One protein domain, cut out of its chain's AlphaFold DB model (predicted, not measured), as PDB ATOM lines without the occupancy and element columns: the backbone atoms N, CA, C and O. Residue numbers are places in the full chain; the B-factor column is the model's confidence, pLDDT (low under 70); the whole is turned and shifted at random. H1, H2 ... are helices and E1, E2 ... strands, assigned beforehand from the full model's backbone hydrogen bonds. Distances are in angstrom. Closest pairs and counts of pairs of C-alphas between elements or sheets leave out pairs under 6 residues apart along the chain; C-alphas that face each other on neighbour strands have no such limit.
ATOM      1  N   VAL A   9     132.436 108.200 126.131       91.25
ATOM      2  CA  VAL A   9     132.922 107.751 127.433       91.25
ATOM      3  C   VAL A   9     132.645 108.872 128.430       91.25
ATOM      4  O   VAL A   9     133.033 110.019 128.206       91.25
ATOM      5  N   LEU A  10     131.942 108.552 129.516       93.88
ATOM      6  CA  LEU A  10     131.723 109.474 130.625       93.88
ATOM      7  C   LEU A  10     132.760 109.195 131.712       93.88
ATOM      8  O   LEU A  10     132.781 108.109 132.291       93.88
ATOM      9  N   LEU A  11     133.599 110.183 131.997       93.69
ATOM     10  CA  LEU A  11     134.554 110.165 133.095       93.69
ATOM     11  C   LEU A  11     133.960 110.933 134.275       93.69
ATOM     12  O   LEU A  11     133.559 112.087 134.127       93.69
ATOM     13  N   GLN A  12     133.894 110.292 135.437       92.81
ATOM     14  CA  GLN A  12     133.411 110.891 136.680       92.81
ATOM     15  C   GLN A  12     134.574 111.058 137.657       92.81
ATOM     16  O   GLN A  12     135.439 110.184 137.737       92.81
ATOM     17  N   PHE A  13     134.575 112.165 138.396       91.88
ATOM     18  CA  PHE A  13     135.646 112.537 139.324       91.88
ATOM     19  C   PHE A  13     135.067 112.872 140.706       91.88
ATOM     20  O   PHE A  13     135.066 114.037 141.103       91.88
ATOM     21  N   PRO A  14     134.542 111.873 141.444       88.31
ATOM     22  CA  PRO A  14     133.908 112.105 142.745       88.31
ATOM     23  C   PRO A  14     134.876 112.692 143.786       88.31
ATOM     24  O   PRO A  14     134.452 113.369 144.714       88.31
ATOM     25  N   ASP A  15     136.181 112.477 143.614       87.00
ATOM     26  CA  ASP A  15     137.253 113.062 144.424       87.00
ATOM     27  C   ASP A  15     137.419 114.579 144.228       87.00
ATOM     28  O   ASP A  15     137.988 115.247 145.090       87.00
ATOM     29  N   LEU A  16     136.912 115.130 143.123       82.81
ATOM     30  CA  LEU A  16     136.939 116.564 142.813       82.81
ATOM     31  C   LEU A  16     135.591 117.257 143.069       82.81
ATOM     32  O   LEU A  16     135.497 118.478 142.940       82.81
ATOM     33  N   GLY A  17     134.554 116.491 143.413       80.69
ATOM     34  CA  GLY A  17     133.210 116.971 143.717       80.69
ATOM     35  C   GLY A  17     132.115 116.096 143.102       80.69
ATOM     36  O   GLY A  17     132.308 115.455 142.069       80.69
ATOM     37  N   ASP A  18     130.933 116.121 143.717       79.69
ATOM     38  CA  ASP A  18     129.822 115.206 143.403       79.69
ATOM     39  C   ASP A  18     129.288 115.318 141.960       79.69
ATOM     40  O   ASP A  18     128.723 114.365 141.429       79.69
ATOM     41  N   ASP A  19     129.475 116.471 141.308       84.31
ATOM     42  CA  ASP A  19     129.028 116.731 139.929       84.31
ATOM     43  C   ASP A  19     130.197 117.148 139.016       84.31
ATOM     44  O   ASP A  19     130.032 117.985 138.122       84.31
ATOM     45  N   VAL A  20     131.405 116.619 139.264       89.81
ATOM     46  CA  VAL A  20     132.551 116.777 138.351       89.81
ATOM     47  C   VAL A  20     132.599 115.619 137.362       89.81
ATOM     48  O   VAL A  20     132.796 114.456 137.724       89.81
ATOM     49  N   SER A  21     132.423 115.936 136.081       93.56
ATOM     50  CA  SER A  21     132.441 114.935 135.014       93.56
ATOM     51  C   SER A  21     132.898 115.499 133.674       93.56
ATOM     52  O   SER A  21     132.764 116.690 133.391       93.56
ATOM     53  N   VAL A  22     133.441 114.622 132.835       94.62
ATOM     54  CA  VAL A  22     133.872 114.928 131.470       94.62
ATOM     55  C   VAL A  22     133.282 113.883 130.535       94.62
ATOM     56  O   VAL A  22     133.493 112.686 130.714       94.62
ATOM     57  N   LEU A  23     132.540 114.335 129.531       94.31
ATOM     58  CA  LEU A  23     132.043 113.503 128.446       94.31
ATOM     59  C   LEU A  23     132.985 113.646 127.254       94.31
ATOM     60  O   LEU A  23     133.142 114.738 126.704       94.31
ATOM     61  N   MET A  24     133.576 112.537 126.829       94.12
ATOM     62  CA  MET A  24     134.489 112.498 125.693       94.12
ATOM     63  C   MET A  24     133.983 111.554 124.606       94.12
ATOM     64  O   MET A  24     133.280 110.581 124.884       94.12
ATOM     65  N   ARG A  25     134.340 111.833 123.352       91.44
ATOM     66  CA  ARG A  25     134.189 110.869 122.255       91.44
ATOM     67  C   ARG A  25     135.065 109.660 122.551       91.44
ATOM     68  O   ARG A  25     136.170 109.814 123.064       91.44
ATOM     69  N   ASN A  26     134.582 108.472 122.222       90.00
ATOM     70  CA  ASN A  26     135.358 107.257 122.406       90.00
ATOM     71  C   ASN A  26     136.583 107.265 121.473       90.00
ATOM     72  O   ASN A  26     136.392 107.218 120.254       90.00
ATOM     73  N   PRO A  27     137.822 107.275 122.008       88.31
ATOM     74  CA  PRO A  27     139.026 107.339 121.184       88.31
ATOM     75  C   PRO A  27     139.161 106.160 120.206       88.31
ATOM     76  O   PRO A  27     139.732 106.333 119.136       88.31
ATOM     77  N   GLN A  28     138.564 104.995 120.504       86.56
ATOM     78  CA  GLN A  28     138.566 103.811 119.621       86.56
ATOM     79  C   GLN A  28     137.821 104.031 118.302       86.56
ATOM     80  O   GLN A  28     138.008 103.280 117.348       86.56
ATOM     81  N   LEU A  29     136.931 105.020 118.270       87.12
ATOM     82  CA  LEU A  29     136.091 105.339 117.119       87.12
ATOM     83  C   LEU A  29     136.548 106.608 116.399       87.12
ATOM     84  O   LEU A  29     135.923 107.010 115.417       87.12
ATOM     85  N   LEU A  30     137.610 107.250 116.886       86.88
ATOM     86  CA  LEU A  30     138.160 108.454 116.288       86.88
ATOM     87  C   LEU A  30     139.273 108.111 115.293       86.88
ATOM     88  O   LEU A  30     140.037 107.168 115.508       86.88
ATOM     89  N   PRO A  31     139.397 108.875 114.195       85.94
ATOM     90  CA  PRO A  31     140.530 108.725 113.300       85.94
ATOM     91  C   PRO A  31     141.824 109.151 114.020       85.94
ATOM     92  O   PRO A  31     141.781 110.085 114.823       85.94
ATOM     93  N   PRO A  32     142.991 108.558 113.690       84.12
ATOM     94  CA  PRO A  32     144.258 108.849 114.365       84.12
ATOM     95  C   PRO A  32     144.570 110.344 114.494       84.12
ATOM     96  O   PRO A  32     144.903 110.802 115.574       84.12
ATOM     97  N   ARG A  33     144.330 111.133 113.439       83.94
ATOM     98  CA  ARG A  33     144.542 112.595 113.421       83.94
ATOM     99  C   ARG A  33     143.806 113.384 114.520       83.94
ATOM    100  O   ARG A  33     144.173 114.521 114.801       83.94
ATOM    101  N   ASP A  34     142.735 112.820 115.080       84.56
ATOM    102  CA  ASP A  34     141.932 113.465 116.122       84.56
ATOM    103  C   ASP A  34     142.437 113.105 117.530       84.56
ATOM    104  O   ASP A  34     142.053 113.767 118.491       84.56
ATOM    105  N   ILE A  35     143.296 112.083 117.649       84.50
ATOM    106  CA  ILE A  35     143.862 111.575 118.911       84.50
ATOM    107  C   ILE A  35     145.394 111.685 118.981       84.50
ATOM    108  O   ILE A  35     145.969 111.518 120.053       84.50
ATOM    109  N   THR A  36     146.060 111.985 117.865       83.62
ATOM    110  CA  THR A  36     147.501 112.247 117.794       83.62
ATOM    111  C   THR A  36     147.782 113.752 117.841       83.62
ATOM    112  O   THR A  36     147.155 114.496 117.078       83.62
ATOM    113  N   PRO A  37     148.730 114.215 118.676       82.62
ATOM    114  CA  PRO A  37     149.194 115.599 118.658       82.62
ATOM    115  C   PRO A  37     149.784 115.998 117.302       82.62
ATOM    116  O   PRO A  37     150.239 115.151 116.536       82.62
ATOM    117  N   GLU A  38     149.781 117.298 117.019       80.44
ATOM    118  CA  GLU A  38     150.504 117.866 115.875       80.44
ATOM    119  C   GLU A  38     152.021 117.710 116.067       80.44
ATOM    120  O   GLU A  38     152.510 117.750 117.198       80.44
ATOM    121  N   ASP A  39     152.761 117.536 114.966       75.38
ATOM    122  CA  ASP A  39     154.215 117.378 115.013       75.38
ATOM    123  C   ASP A  39     154.880 118.640 115.575       75.38
ATOM    124  O   ASP A  39     154.738 119.741 115.034       75.38
ATOM    125  N   VAL A  40     155.643 118.465 116.654       75.62
ATOM    126  CA  VAL A  40     156.463 119.519 117.257       75.62
ATOM    127  C   VAL A  40     157.924 119.268 116.889       75.62
ATOM    128  O   VAL A  40     158.370 118.119 116.970       75.62
ATOM    129  N   PRO A  41     158.687 120.300 116.473       77.69
ATOM    130  CA  PRO A  41     160.090 120.127 116.127       77.69
ATOM    131  C   PRO A  41     160.854 119.492 117.291       77.69
ATOM    132  O   PRO A  41     160.683 119.887 118.445       77.69
ATOM    133  N   LEU A  42     161.681 118.497 116.982       82.31
ATOM    134  CA  LEU A  42     162.527 117.829 117.965       82.31
ATOM    135  C   LEU A  42     163.940 118.425 117.924       82.31
ATOM    136  O   LEU A  42     164.444 118.795 116.862       82.31
ATOM    137  N   ASP A  43     164.575 118.525 119.085       80.00
ATOM    138  CA  ASP A  43     165.977 118.878 119.233       80.00
ATOM    139  C   ASP A  43     166.901 117.701 118.855       80.00
ATOM    140  O   ASP A  43     166.466 116.600 118.509       80.00
ATOM    141  N   ALA A  44     168.215 117.926 118.933       78.12
ATOM    142  CA  ALA A  44     169.220 116.911 118.608       78.12
ATOM    143  C   ALA A  44     169.176 115.661 119.517       78.12
ATOM    144  O   ALA A  44     169.791 114.650 119.181       78.12
ATOM    145  N   ASN A  45     168.456 115.714 120.643       76.88
ATOM    146  CA  ASN A  45     168.290 114.616 121.593       76.88
ATOM    147  C   ASN A  45     166.946 113.886 121.416       76.88
ATOM    148  O   ASN A  45     166.623 113.003 122.213       76.88
ATOM    149  N   GLY A  46     166.158 114.244 120.394       69.62
ATOM    150  CA  GLY A  46     164.835 113.669 120.150       69.62
ATOM    151  C   GLY A  46     163.764 114.142 121.137       69.62
ATOM    152  O   GLY A  46     162.714 113.511 121.228       69.62
ATOM    153  N   GLN A  47     164.017 115.221 121.883       76.06
ATOM    154  CA  GLN A  47     163.031 115.866 122.753       76.06
ATOM    155  C   GLN A  47     162.369 117.030 122.013       76.06
ATOM    156  O   GLN A  47     162.999 117.618 121.140       76.06
ATOM    157  N   PRO A  48     161.125 117.413 122.337       76.44
ATOM    158  CA  PRO A  48     160.523 118.615 121.769       76.44
ATOM    159  C   PRO A  48     161.414 119.835 122.018       76.44
ATOM    160  O   PRO A  48     161.745 120.141 123.163       76.44
ATOM    161  N   SER A  49     161.779 120.552 120.953       80.56
ATOM    162  CA  SER A  49     162.574 121.783 121.049       80.56
ATOM    163  C   SER A  49     161.850 122.870 121.843       80.56
ATOM    164  O   SER A  49     162.484 123.768 122.391       80.56
ATOM    165  N   ASP A  50     160.518 122.782 121.885       82.62
ATOM    166  CA  ASP A  50     159.643 123.601 122.710       82.62
ATOM    167  C   ASP A  50     158.659 122.706 123.496       82.62
ATOM    168  O   ASP A  50     157.655 122.227 122.953       82.62
ATOM    169  N   PRO A  51     158.930 122.468 124.793       80.50
ATOM    170  CA  PRO A  51     158.046 121.702 125.664       80.50
ATOM    171  C   PRO A  51     156.663 122.335 125.872       80.50
ATOM    172  O   PRO A  51     155.715 121.612 126.183       80.50
ATOM    173  N   GLN A  52     156.526 123.660 125.734       83.00
ATOM    174  CA  GLN A  52     155.230 124.337 125.847       83.00
ATOM    175  C   GLN A  52     154.391 124.086 124.595       83.00
ATOM    176  O   GLN A  52     153.235 123.682 124.714       83.00
ATOM    177  N   ALA A  53     154.993 124.198 123.407       81.25
ATOM    178  CA  ALA A  53     154.316 123.876 122.150       81.25
ATOM    179  C   ALA A  53     153.820 122.416 122.112       81.25
ATOM    180  O   ALA A  53     152.715 122.147 121.639       81.25
ATOM    181  N   ALA A  54     154.593 121.477 122.669       82.88
ATOM    182  CA  ALA A  54     154.180 120.077 122.807       82.88
ATOM    183  C   ALA A  54     152.955 119.898 123.719       82.88
ATOM    184  O   ALA A  54     152.051 119.122 123.401       82.88
ATOM    185  N   GLN A  55     152.891 120.635 124.831       84.12
ATOM    186  CA  GLN A  55     151.730 120.610 125.724       84.12
ATOM    187  C   GLN A  55     150.494 121.239 125.076       84.12
ATOM    188  O   GLN A  55     149.410 120.662 125.142       84.12
ATOM    189  N   GLU A  56     150.644 122.372 124.392       86.12
ATOM    190  CA  GLU A  56     149.538 123.006 123.667       86.12
ATOM    191  C   GLU A  56     148.981 122.108 122.557       86.12
ATOM    192  O   GLU A  56     147.762 122.006 122.400       86.12
ATOM    193  N   ALA A  57     149.851 121.408 121.821       86.06
ATOM    194  CA  ALA A  57     149.434 120.423 120.828       86.06
ATOM    195  C   ALA A  57     148.581 119.310 121.465       86.06
ATOM    196  O   ALA A  57     147.556 118.919 120.904       86.06
ATOM    197  N   MET A  58     148.939 118.859 122.672       86.62
ATOM    198  CA  MET A  58     148.142 117.892 123.432       86.62
ATOM    199  C   MET A  58     146.797 118.477 123.892       86.62
ATOM    200  O   MET A  58     145.760 117.822 123.784       86.62
ATOM    201  N   TYR A  59     146.764 119.734 124.340       90.88
ATOM    202  CA  TYR A  59     145.510 120.391 124.723       90.88
ATOM    203  C   TYR A  59     144.551 120.562 123.544       90.88
ATOM    204  O   TYR A  59     143.339 120.430 123.719       90.88
ATOM    205  N   ARG A  60     145.065 120.766 122.325       89.81
ATOM    206  CA  ARG A  60     144.238 120.754 121.105       89.81
ATOM    207  C   ARG A  60     143.611 119.386 120.850       89.81
ATOM    208  O   ARG A  60     142.450 119.333 120.448       89.81
ATOM    209  N   VAL A  61     144.335 118.294 121.107       90.69
ATOM    210  CA  VAL A  61     143.770 116.935 121.037       90.69
ATOM    211  C   VAL A  61     142.641 116.786 122.052       90.69
ATOM    212  O   VAL A  61     141.530 116.409 121.685       90.69
ATOM    213  N   PHE A  62     142.870 117.170 123.309       92.06
ATOM    214  CA  PHE A  62     141.830 117.119 124.342       92.06
ATOM    215  C   PHE A  62     140.596 117.943 123.944       92.06
ATOM    216  O   PHE A  62     139.476 117.452 124.076       92.06
ATOM    217  N   ALA A  63     140.779 119.131 123.363       90.31
ATOM    218  CA  ALA A  63     139.677 119.978 122.900       90.31
ATOM    219  C   ALA A  63     138.835 119.330 121.789       90.31
ATOM    220  O   ALA A  63     137.631 119.553 121.721       90.31
ATOM    221  N   ARG A  64     139.447 118.514 120.920       90.44
ATOM    222  CA  ARG A  64     138.738 117.779 119.854       90.44
ATOM    223  C   ARG A  64     137.962 116.575 120.395       90.44
ATOM    224  O   ARG A  64     136.929 116.200 119.834       90.44
ATOM    225  N   VAL A  65     138.482 115.951 121.449       90.94
ATOM    226  CA  VAL A  65     137.963 114.694 122.003       90.94
ATOM    227  C   VAL A  65     136.877 114.941 123.058       90.94
ATOM    228  O   VAL A  65     135.904 114.183 123.119       90.94
ATOM    229  N   ILE A  66     136.993 115.998 123.866       93.25
ATOM    230  CA  ILE A  66     135.987 116.374 124.867       93.25
ATOM    231  C   ILE A  66     134.764 116.985 124.165       93.25
ATOM    232  O   ILE A  66     134.885 117.844 123.297       93.25
ATOM    233  N   VAL A  67     133.567 116.536 124.546       92.88
ATOM    234  CA  VAL A  67     132.285 116.996 123.980       92.88
ATOM    235  C   VAL A  67     131.561 117.931 124.937       92.88
ATOM    236  O   VAL A  67     130.975 118.923 124.517       92.88
ATOM    237  N   ALA A  68     131.574 117.585 126.219       91.12
ATOM    238  CA  ALA A  68     130.961 118.365 127.279       91.12
ATOM    239  C   ALA A  68     131.716 118.111 128.581       91.12
ATOM    240  O   ALA A  68     132.280 117.034 128.786       91.12
ATOM    241  N   TRP A  69     131.683 119.077 129.487       93.75
ATOM    242  CA  TRP A  69     132.218 118.896 130.825       93.75
ATOM    243  C   TRP A  69     131.371 119.610 131.869       93.75
ATOM    244  O   TRP A  69     130.583 120.509 131.577       93.75
ATOM    245  N   LYS A  70     131.548 119.187 133.109       90.19
ATOM    246  CA  LYS A  70     131.145 119.908 134.302       90.19
ATOM    247  C   LYS A  70     132.368 119.947 135.196       90.19
ATOM    248  O   LYS A  70     132.618 119.006 135.942       90.19
ATOM    249  N   VAL A  71     133.167 120.999 135.079       88.12
ATOM    250  CA  VAL A  71     134.408 121.154 135.849       88.12
ATOM    251  C   VAL A  71     134.432 122.546 136.453       88.12
ATOM    252  O   VAL A  71     133.971 123.503 135.836       88.12
ATOM    253  N   TYR A  72     134.893 122.639 137.691       84.38
ATOM    254  CA  TYR A  72     135.062 123.911 138.380       84.38
ATOM    255  C   TYR A  72     136.312 124.628 137.864       84.38
ATOM    256  O   TYR A  72     137.324 123.984 137.596       84.38
ATOM    257  N   ASP A  73     136.237 125.945 137.712       79.69
ATOM    258  CA  ASP A  73     137.382 126.802 137.436       79.69
ATOM    259  C   ASP A  73     138.148 127.010 138.748       79.69
ATOM    260  O   ASP A  73     137.658 127.721 139.634       79.69
ATOM    261  N   PRO A  74     139.346 126.414 138.897       68.06
ATOM    262  CA  PRO A  74     140.137 126.571 140.112       68.06
ATOM    263  C   PRO A  74     140.606 128.018 140.331       68.06
ATOM    264  O   PRO A  74     140.986 128.360 141.447       68.06
ATOM    265  N   ASN A  75     140.565 128.865 139.297       69.69
ATOM    266  CA  ASN A  75     141.007 130.260 139.337       69.69
ATOM    267  C   ASN A  75     139.847 131.267 139.271       69.69
ATOM    268  O   ASN A  75     140.084 132.471 139.332       69.69
ATOM    269  N   GLY A  76     138.605 130.805 139.101       61.81
ATOM    270  CA  GLY A  76     137.464 131.693 138.875       61.81
ATOM    271  C   GLY A  76     136.866 132.276 140.157       61.81
ATOM    272  O   GLY A  76     136.159 133.281 140.100       61.81
ATOM    273  N   ALA A  77     137.119 131.661 141.315       60.19
ATOM    274  CA  ALA A  77     136.686 132.214 142.591       60.19
ATOM    275  C   ALA A  77     137.650 133.334 143.000       60.19
ATOM    276  O   ALA A  77     138.795 133.067 143.364       60.19
ATOM    277  N   ALA A  78     137.187 134.586 142.964       56.56
ATOM    278  CA  ALA A  78     137.872 135.644 143.692       56.56
ATOM    279  C   ALA A  78     137.879 135.241 145.178       56.56
ATOM    280  O   ALA A  78     136.802 134.970 145.722       56.56
ATOM    281  N   PRO A  79     139.048 135.138 145.836       59.41
ATOM    282  CA  PRO A  79     139.071 134.908 147.271       59.41
ATOM    283  C   PRO A  79     138.275 136.031 147.950       59.41
ATOM    284  O   PRO A  79     138.370 137.178 147.506       59.41
ATOM    285  N   PRO A  80     137.470 135.728 148.984       62.59
ATOM    286  CA  PRO A  80     136.731 136.764 149.693       62.59
ATOM    287  C   PRO A  80     137.718 137.827 150.189       62.59
ATOM    288  O   PRO A  80     138.753 137.493 150.768       62.59
ATOM    289  N   GLU A  81     137.430 139.102 149.927       64.12
ATOM    290  CA  GLU A  81     138.255 140.202 150.426       64.12
ATOM    291  C   GLU A  81     138.112 140.279 151.952       64.12
ATOM    292  O   GLU A  81     137.080 140.694 152.479       64.12
ATOM    293  N   ILE A  82     139.153 139.859 152.674       70.12
ATOM    294  CA  ILE A  82     139.191 139.925 154.137       70.12
ATOM    295  C   ILE A  82     139.808 141.267 154.543       70.12
ATOM    296  O   ILE A  82     141.029 141.427 154.563       70.12
ATOM    297  N   GLY A  83     138.958 142.245 154.855       75.81
ATOM    298  CA  GLY A  83     139.384 143.491 155.496       75.81
ATOM    299  C   GLY A  83     139.715 143.290 156.986       75.81
ATOM    300  O   GLY A  83     139.177 142.375 157.610       75.81
ATOM    301  N   PRO A  84     140.558 144.146 157.596       73.81
ATOM    302  CA  PRO A  84     140.914 144.052 159.018       73.81
ATOM    303  C   PRO A  84     139.723 144.270 159.971       73.81
ATOM    304  O   PRO A  84     139.773 143.811 161.108       73.81
ATOM    305  N   ASP A  85     138.658 144.917 159.489       81.12
ATOM    306  CA  ASP A  85     137.420 145.188 160.230       81.12
ATOM    307  C   ASP A  85     136.244 144.302 159.768       81.12
ATOM    308  O   ASP A  85     135.084 144.600 160.055       81.12
ATOM    309  N   ALA A  86     136.515 143.241 158.997       72.69
ATOM    310  CA  ALA A  86     135.466 142.358 158.498       72.69
ATOM    311  C   ALA A  86     134.758 141.642 159.660       72.69
ATOM    312  O   ALA A  86     135.401 141.002 160.493       72.69
ATOM    313  N   ASP A  87     133.426 141.732 159.700       81.62
ATOM    314  CA  ASP A  87     132.606 141.022 160.682       81.62
ATOM    315  C   ASP A  87     132.756 139.500 160.482       81.62
ATOM    316  O   ASP A  87     132.411 138.993 159.407       81.62
ATOM    317  N   PRO A  88     133.237 138.747 161.491       78.06
ATOM    318  CA  PRO A  88     133.396 137.301 161.399       78.06
ATOM    319  C   PRO A  88     132.108 136.555 161.042       78.06
ATOM    320  O   PRO A  88     132.193 135.513 160.397       78.06
ATOM    321  N   ILE A  89     130.930 137.058 161.433       79.25
ATOM    322  CA  ILE A  89     129.641 136.420 161.119       79.25
ATOM    323  C   ILE A  89     129.295 136.632 159.644       79.25
ATOM    324  O   ILE A  89     128.986 135.663 158.954       79.25
ATOM    325  N   ALA A  90     129.437 137.858 159.137       73.62
ATOM    326  CA  ALA A  90     129.236 138.164 157.722       73.62
ATOM    327  C   ALA A  90     130.244 137.426 156.822       73.62
ATOM    328  O   ALA A  90     129.882 136.948 155.749       73.62
ATOM    329  N   LEU A  91     131.492 137.269 157.278       72.50
ATOM    330  CA  LEU A  91     132.513 136.480 156.586       72.50
ATOM    331  C   LEU A  91     132.139 134.991 156.551       72.50
ATOM    332  O   LEU A  91     132.290 134.335 155.522       72.50
ATOM    333  N   PHE A  92     131.618 134.457 157.659       70.19
ATOM    334  CA  PHE A  92     131.144 133.075 157.727       70.19
ATOM    335  C   PHE A  92     129.936 132.852 156.815       70.19
ATOM    336  O   PHE A  92     129.862 131.820 156.156       70.19
ATOM    337  N   GLU A  93     129.020 133.818 156.731       68.50
ATOM    338  CA  GLU A  93     127.901 133.789 155.788       68.50
ATOM    339  C   GLU A  93     128.378 133.875 154.336       68.50
ATOM    340  O   GLU A  93     127.944 133.061 153.535       68.50
ATOM    341  N   GLN A  94     129.342 134.735 153.996       66.44
ATOM    342  CA  GLN A  94     129.946 134.789 152.655       66.44
ATOM    343  C   GLN A  94     130.651 133.486 152.256       66.44
ATOM    344  O   GLN A  94     130.585 133.069 151.100       66.44
ATOM    345  N   LEU A  95     131.327 132.837 153.205       66.81
ATOM    346  CA  LEU A  95     131.963 131.535 152.999       66.81
ATOM    347  C   LEU A  95     130.929 130.405 152.891       66.81
ATOM    348  O   LEU A  95     131.158 129.436 152.170       66.81
ATOM    349  N   ARG A  96     129.794 130.521 153.592       62.06
ATOM    350  CA  ARG A  96     128.706 129.530 153.597       62.06
ATOM    351  C   ARG A  96     127.798 129.643 152.374       62.06
ATOM    352  O   ARG A  96     127.402 128.620 151.826       62.06
ATOM    353  N   ASP A  97     127.514 130.868 151.946       53.38
ATOM    354  CA  ASP A  97     126.802 131.213 150.713       53.38
ATOM    355  C   ASP A  97     127.741 131.229 149.503       53.38
ATOM    356  O   ASP A  97     127.295 131.596 148.416       53.38
ATOM    357  N   GLY A  98     129.011 130.829 149.695       51.97
ATOM    358  CA  GLY A  98     130.076 130.747 148.702       51.97
ATOM    359  C   GLY A  98     129.528 130.284 147.365       51.97
ATOM    360  O   GLY A  98     129.341 129.085 147.139       51.97
ATOM    361  N   GLY A  99     129.206 131.277 146.527       50.41
ATOM    362  CA  GLY A  99     128.493 131.103 145.275       50.41
ATOM    363  C   GLY A  99     129.170 129.986 144.513       50.41
ATOM    364  O   GLY A  99     130.395 130.007 144.388       50.41
ATOM    365  N   GLY A 100     128.381 128.978 144.126       57.59
ATOM    366  CA  GLY A 100     128.896 127.707 143.628       57.59
ATOM    367  C   GLY A 100     130.096 127.939 142.723       57.59
ATOM    368  O   GLY A 100     130.007 128.776 141.824       57.59
ATOM    369  N   GLN A 101     131.210 127.255 143.027       65.56
ATOM    370  CA  GLN A 101     132.485 127.449 142.339       65.56
ATOM    371  C   GLN A 101     132.229 127.666 140.841       65.56
ATOM    372  O   GLN A 101     131.508 126.860 140.229       65.56
ATOM    373  N   PRO A 102     132.740 128.764 140.257       72.50
ATOM    374  CA  PRO A 102     132.475 129.069 138.862       72.50
ATOM    375  C   PRO A 102     132.908 127.880 138.021       72.50
ATOM    376  O   PRO A 102     133.915 127.239 138.305       72.50
ATOM    377  N   ARG A 103     132.102 127.521 137.027       80.81
ATOM    378  CA  ARG A 103     132.420 126.405 136.138       80.81
ATOM    379  C   ARG A 103     133.334 126.905 135.029       80.81
ATOM    380  O   ARG A 103     133.161 128.027 134.552       80.81
ATOM    381  N   LEU A 104     134.263 126.060 134.591       84.12
ATOM    382  CA  LEU A 104     134.961 126.300 133.334       84.12
ATOM    383  C   LEU A 104     133.926 126.373 132.209       84.12
ATOM    384  O   LEU A 104     133.005 125.553 132.149       84.12
ATOM    385  N   GLY A 105     134.074 127.390 131.362       82.12
ATOM    386  CA  GLY A 105     133.177 127.666 130.246       82.12
ATOM    387  C   GLY A 105     133.413 126.718 129.073       82.12
ATOM    388  O   GLY A 105     133.478 125.502 129.242       82.12
ATOM    389  N   ASP A 106     133.543 127.277 127.875       88.62
ATOM    390  CA  ASP A 106     133.718 126.493 126.653       88.62
ATOM    391  C   ASP A 106     134.969 125.603 126.691       88.62
ATOM    392  O   ASP A 106     135.979 125.916 127.329       88.62
ATOM    393  N   ILE A 107     134.913 124.486 125.967       89.94
ATOM    394  CA  ILE A 107     136.041 123.566 125.817       89.94
ATOM    395  C   ILE A 107     137.031 124.188 124.832       89.94
ATOM    396  O   ILE A 107     136.904 124.043 123.616       89.94
ATOM    397  N   THR A 108     138.019 124.898 125.365       89.25
ATOM    398  CA  THR A 108     139.118 125.486 124.595       89.25
ATOM    399  C   THR A 108     140.461 124.986 125.129       89.25
ATOM    400  O   THR A 108     140.534 124.578 126.294       89.25
ATOM    401  N   PRO A 109     141.542 125.009 124.326       87.81
ATOM    402  CA  PRO A 109     142.877 124.641 124.800       87.81
ATOM    403  C   PRO A 109     143.303 125.410 126.060       87.81
ATOM    404  O   PRO A 109     143.901 124.836 126.968       87.81
ATOM    405  N   GLU A 110     142.927 126.685 126.163       87.88
ATOM    406  CA  GLU A 110     143.246 127.551 127.301       87.88
ATOM    407  C   GLU A 110     142.506 127.123 128.571       87.88
ATOM    408  O   GLU A 110     143.094 127.107 129.653       87.88
ATOM    409  N   ASN A 111     141.229 126.743 128.459       89.38
ATOM    410  CA  ASN A 111     140.468 126.224 129.598       89.38
ATOM    411  C   ASN A 111     140.917 124.809 129.981       89.38
ATOM    412  O   ASN A 111     140.914 124.460 131.159       89.38
ATOM    413  N   ILE A 112     141.367 124.008 129.013       90.31
ATOM    414  CA  ILE A 112     141.946 122.682 129.257       90.31
ATOM    415  C   ILE A 112     143.241 122.785 130.062       90.31
ATOM    416  O   ILE A 112     143.441 121.999 130.985       90.31
ATOM    417  N   ALA A 113     144.082 123.780 129.779       88.06
ATOM    418  CA  ALA A 113     145.300 124.034 130.546       88.06
ATOM    419  C   ALA A 113     145.027 124.371 132.027       88.06
ATOM    420  O   ALA A 113     145.914 124.235 132.867       88.06
ATOM    421  N   ARG A 114     143.799 124.795 132.360       88.69
ATOM    422  CA  ARG A 114     143.354 125.079 133.735       88.69
ATOM    423  C   ARG A 114     142.746 123.868 134.433       88.69
ATOM    424  O   ARG A 114     142.399 123.968 135.610       88.69
ATOM    425  N   LEU A 115     142.572 122.745 133.735       89.38
ATOM    426  CA  LEU A 115     141.989 121.558 134.340       89.38
ATOM    427  C   LEU A 115     142.882 121.024 135.466       89.38
ATOM    428  O   LEU A 115     144.108 120.994 135.332       89.38
ATOM    429  N   PRO A 116     142.281 120.505 136.549       88.31
ATOM    430  CA  PRO A 116     143.008 119.718 137.529       88.31
ATOM    431  C   PRO A 116     143.779 118.577 136.857       88.31
ATOM    432  O   PRO A 116     143.230 117.856 136.019       88.31
ATOM    433  N   MET A 117     145.023 118.357 137.293       88.81
ATOM    434  CA  MET A 117     145.911 117.319 136.745       88.81
ATOM    435  C   MET A 117     145.245 115.935 136.707       88.81
ATOM    436  O   MET A 117     145.414 115.160 135.775       88.81
ATOM    437  N   ARG A 118     144.415 115.634 137.710       89.88
ATOM    438  CA  ARG A 118     143.670 114.375 137.791       89.88
ATOM    439  C   ARG A 118     142.774 114.132 136.570       89.88
ATOM    440  O   ARG A 118     142.675 112.995 136.110       89.88
ATOM    441  N   ILE A 119     142.148 115.186 136.044       91.38
ATOM    442  CA  ILE A 119     141.287 115.117 134.861       91.38
ATOM    443  C   ILE A 119     142.135 114.912 133.606       91.38
ATOM    444  O   ILE A 119     141.844 114.009 132.822       91.38
ATOM    445  N   THR A 120     143.203 115.696 133.430       90.75
ATOM    446  CA  THR A 120     144.070 115.602 132.243       90.75
ATOM    447  C   THR A 120     144.765 114.244 132.151       90.75
ATOM    448  O   THR A 120     144.760 113.635 131.083       90.75
ATOM    449  N   THR A 121     145.266 113.705 133.269       92.25
ATOM    450  CA  THR A 121     145.841 112.351 133.324       92.25
ATOM    451  C   THR A 121     144.821 111.291 132.920       92.25
ATOM    452  O   THR A 121     145.122 110.438 132.090       92.25
ATOM    453  N   ARG A 122     143.589 111.357 133.443       92.38
ATOM    454  CA  ARG A 122     142.561 110.352 133.137       92.38
ATOM    455  C   ARG A 122     142.142 110.369 131.667       92.38
ATOM    456  O   ARG A 122     141.921 109.311 131.086       92.38
ATOM    457  N   ILE A 123     142.038 111.555 131.065       91.62
ATOM    458  CA  ILE A 123     141.753 111.699 129.631       91.62
ATOM    459  C   ILE A 123     142.899 111.105 128.807       91.62
ATOM    460  O   ILE A 123     142.649 110.347 127.870       91.62
ATOM    461  N   MET A 124     144.145 111.406 129.179       90.00
ATOM    462  CA  MET A 124     145.327 110.871 128.506       90.00
ATOM    463  C   MET A 124     145.368 109.341 128.554       90.00
ATOM    464  O   MET A 124     145.578 108.721 127.519       90.00
ATOM    465  N   GLU A 125     145.090 108.721 129.705       90.62
ATOM    466  CA  GLU A 125     145.021 107.258 129.840       90.62
ATOM    467  C   GLU A 125     144.025 106.616 128.862       90.62
ATOM    468  O   GLU A 125     144.325 105.585 128.258       90.62
ATOM    469  N   GLU A 126     142.841 107.212 128.690       89.12
ATOM    470  CA  GLU A 126     141.826 106.686 127.768       89.12
ATOM    471  C   GLU A 126     142.231 106.842 126.297       89.12
ATOM    472  O   GLU A 126     141.928 105.966 125.487       89.12
ATOM    473  N   ILE A 127     142.950 107.912 125.947       87.44
ATOM    474  CA  ILE A 127     143.513 108.101 124.601       87.44
ATOM    475  C   ILE A 127     144.660 107.105 124.360       87.44
ATOM    476  O   ILE A 127     144.669 106.396 123.350       87.44
ATOM    477  N   SER A 128     145.599 106.998 125.302       84.88
ATOM    478  CA  SER A 128     146.776 106.128 125.199       84.88
ATOM    479  C   SER A 128     146.416 104.647 125.124       84.88
ATOM    480  O   SER A 128     147.066 103.921 124.380       84.88
ATOM    481  N   ARG A 129     145.343 104.202 125.795       82.19
ATOM    482  CA  ARG A 129     144.843 102.816 125.697       82.19
ATOM    483  C   ARG A 129     144.544 102.387 124.253       82.19
ATOM    484  O   ARG A 129     144.574 101.201 123.948       82.19
ATOM    485  N   VAL A 130     144.205 103.334 123.381       76.88
ATOM    486  CA  VAL A 130     143.899 103.067 121.968       76.88
ATOM    487  C   VAL A 130     145.130 103.229 121.084       76.88
ATOM    488  O   VAL A 130     145.271 102.498 120.107       76.88
ATOM    489  N   ALA A 131     146.014 104.169 121.420       65.62
ATOM    490  CA  ALA A 131     147.254 104.391 120.686       65.62
ATOM    491  C   ALA A 131     148.279 103.254 120.878       65.62
ATOM    492  O   ALA A 131     149.045 102.988 119.956       65.62
ATOM    493  N   ASP A 132     148.267 102.577 122.031       60.72
ATOM    494  CA  ASP A 132     149.140 101.437 122.343       60.72
ATOM    495  C   ASP A 132     148.327 100.278 122.964       60.72
ATOM    496  O   ASP A 132     148.232 100.155 124.191       60.72
TER     497      ASP A 132
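AT A GLANCE: This is residues 9 to 132 of the 134 residues of an uncharacterized protein of Streptomyces mobaraensis (UniProt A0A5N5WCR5). A small three-stranded sheet and two long helices, H2 and H5, make a loose body, in which H2 only grazes the sheet with its residues 62 to 65 and H5 only grazes it with its residues 119 to 126; a long arm, residues 71 to 108, runs out from this body through H3 and folds back to H4. At the far part of the arm residues 84 to 90 stick out, and the loop of residues 36 to 50 runs between H1 and H2. The printed part has 124 residues with five named helices and three named strands, in the order E1 E2 H1 H2 E3 H3 H4 H5, and the sheet, E1 - E2 - E3, is antiparallel throughout. The class is mixed, helices and strands, with under half of the residues, 61, in named elements. The whole is loose, with a radius of gyration of the C-alphas of 18.8 A, and elongated, spanning 59 by 35 by 21 A.

HOW THE PARTS SIT: Look first at the sheet, where E1, residues 9 to 12, and E2, residues 21 to 25, form a hairpin, antiparallel at 166 degrees, with N 9 and O 24 within hydrogen-bond range at 2.8 A. On the other side of E2 is E3, residues 66 to 70, antiparallel at 171 degrees, with N 23 and O 68 at 2.8 A. H2, residues 51 to 65, only grazes the sheet with residues 62 to 65. H5, residues 117 to 131, only grazes it with residues 119 to 126. H2 and H5 are close but not clearly touching and about perpendicular at 75 degrees; their closest C-alphas, of Phe 62 and Ile 123, are 7.6 A apart. H4, residues 109 to 112, touches H2, the closest C-alphas being those of Tyr 59 and Pro 109, 5.0 A apart. H1, residues 32 to 35, touches residues 61 to 65 of H2 alone, closest at the C-alphas of Ile 35 and Val 61, 5.8 A apart. H3, residues 88 to 96, touches no helix and is not on the sheet. In H2 and H3 every O i to N i+4 pair is within hydrogen-bond range, in H5 10 of 11 are, and H1 and H4 are too short for such a pair.

IN THESE COORDINATES: Find C-alpha 9 at (132.922, 107.751, 127.433), where E1 begins. E2 is 13.5 A long and E3 11.2 A. From C-alpha 51 at (158.046, 121.702, 125.664) H2 runs 21.6 A; H3 is 12.0 A long. H5 runs 20.7 A to C-alpha 131 at (147.254, 104.391, 120.686).

THE WHOLE: The C-alphas farthest apart, of Ala 44 and Ile 89, are 61.3 A apart. The printed part has no cut; the links H1 to H2, E3 to H3 and H3 to H4 are long. Mean pLDDT of the printed part is 81.6, and it is under 70 at residue 46 and residues 74 to 81, 93 to 101 and 131 to 132.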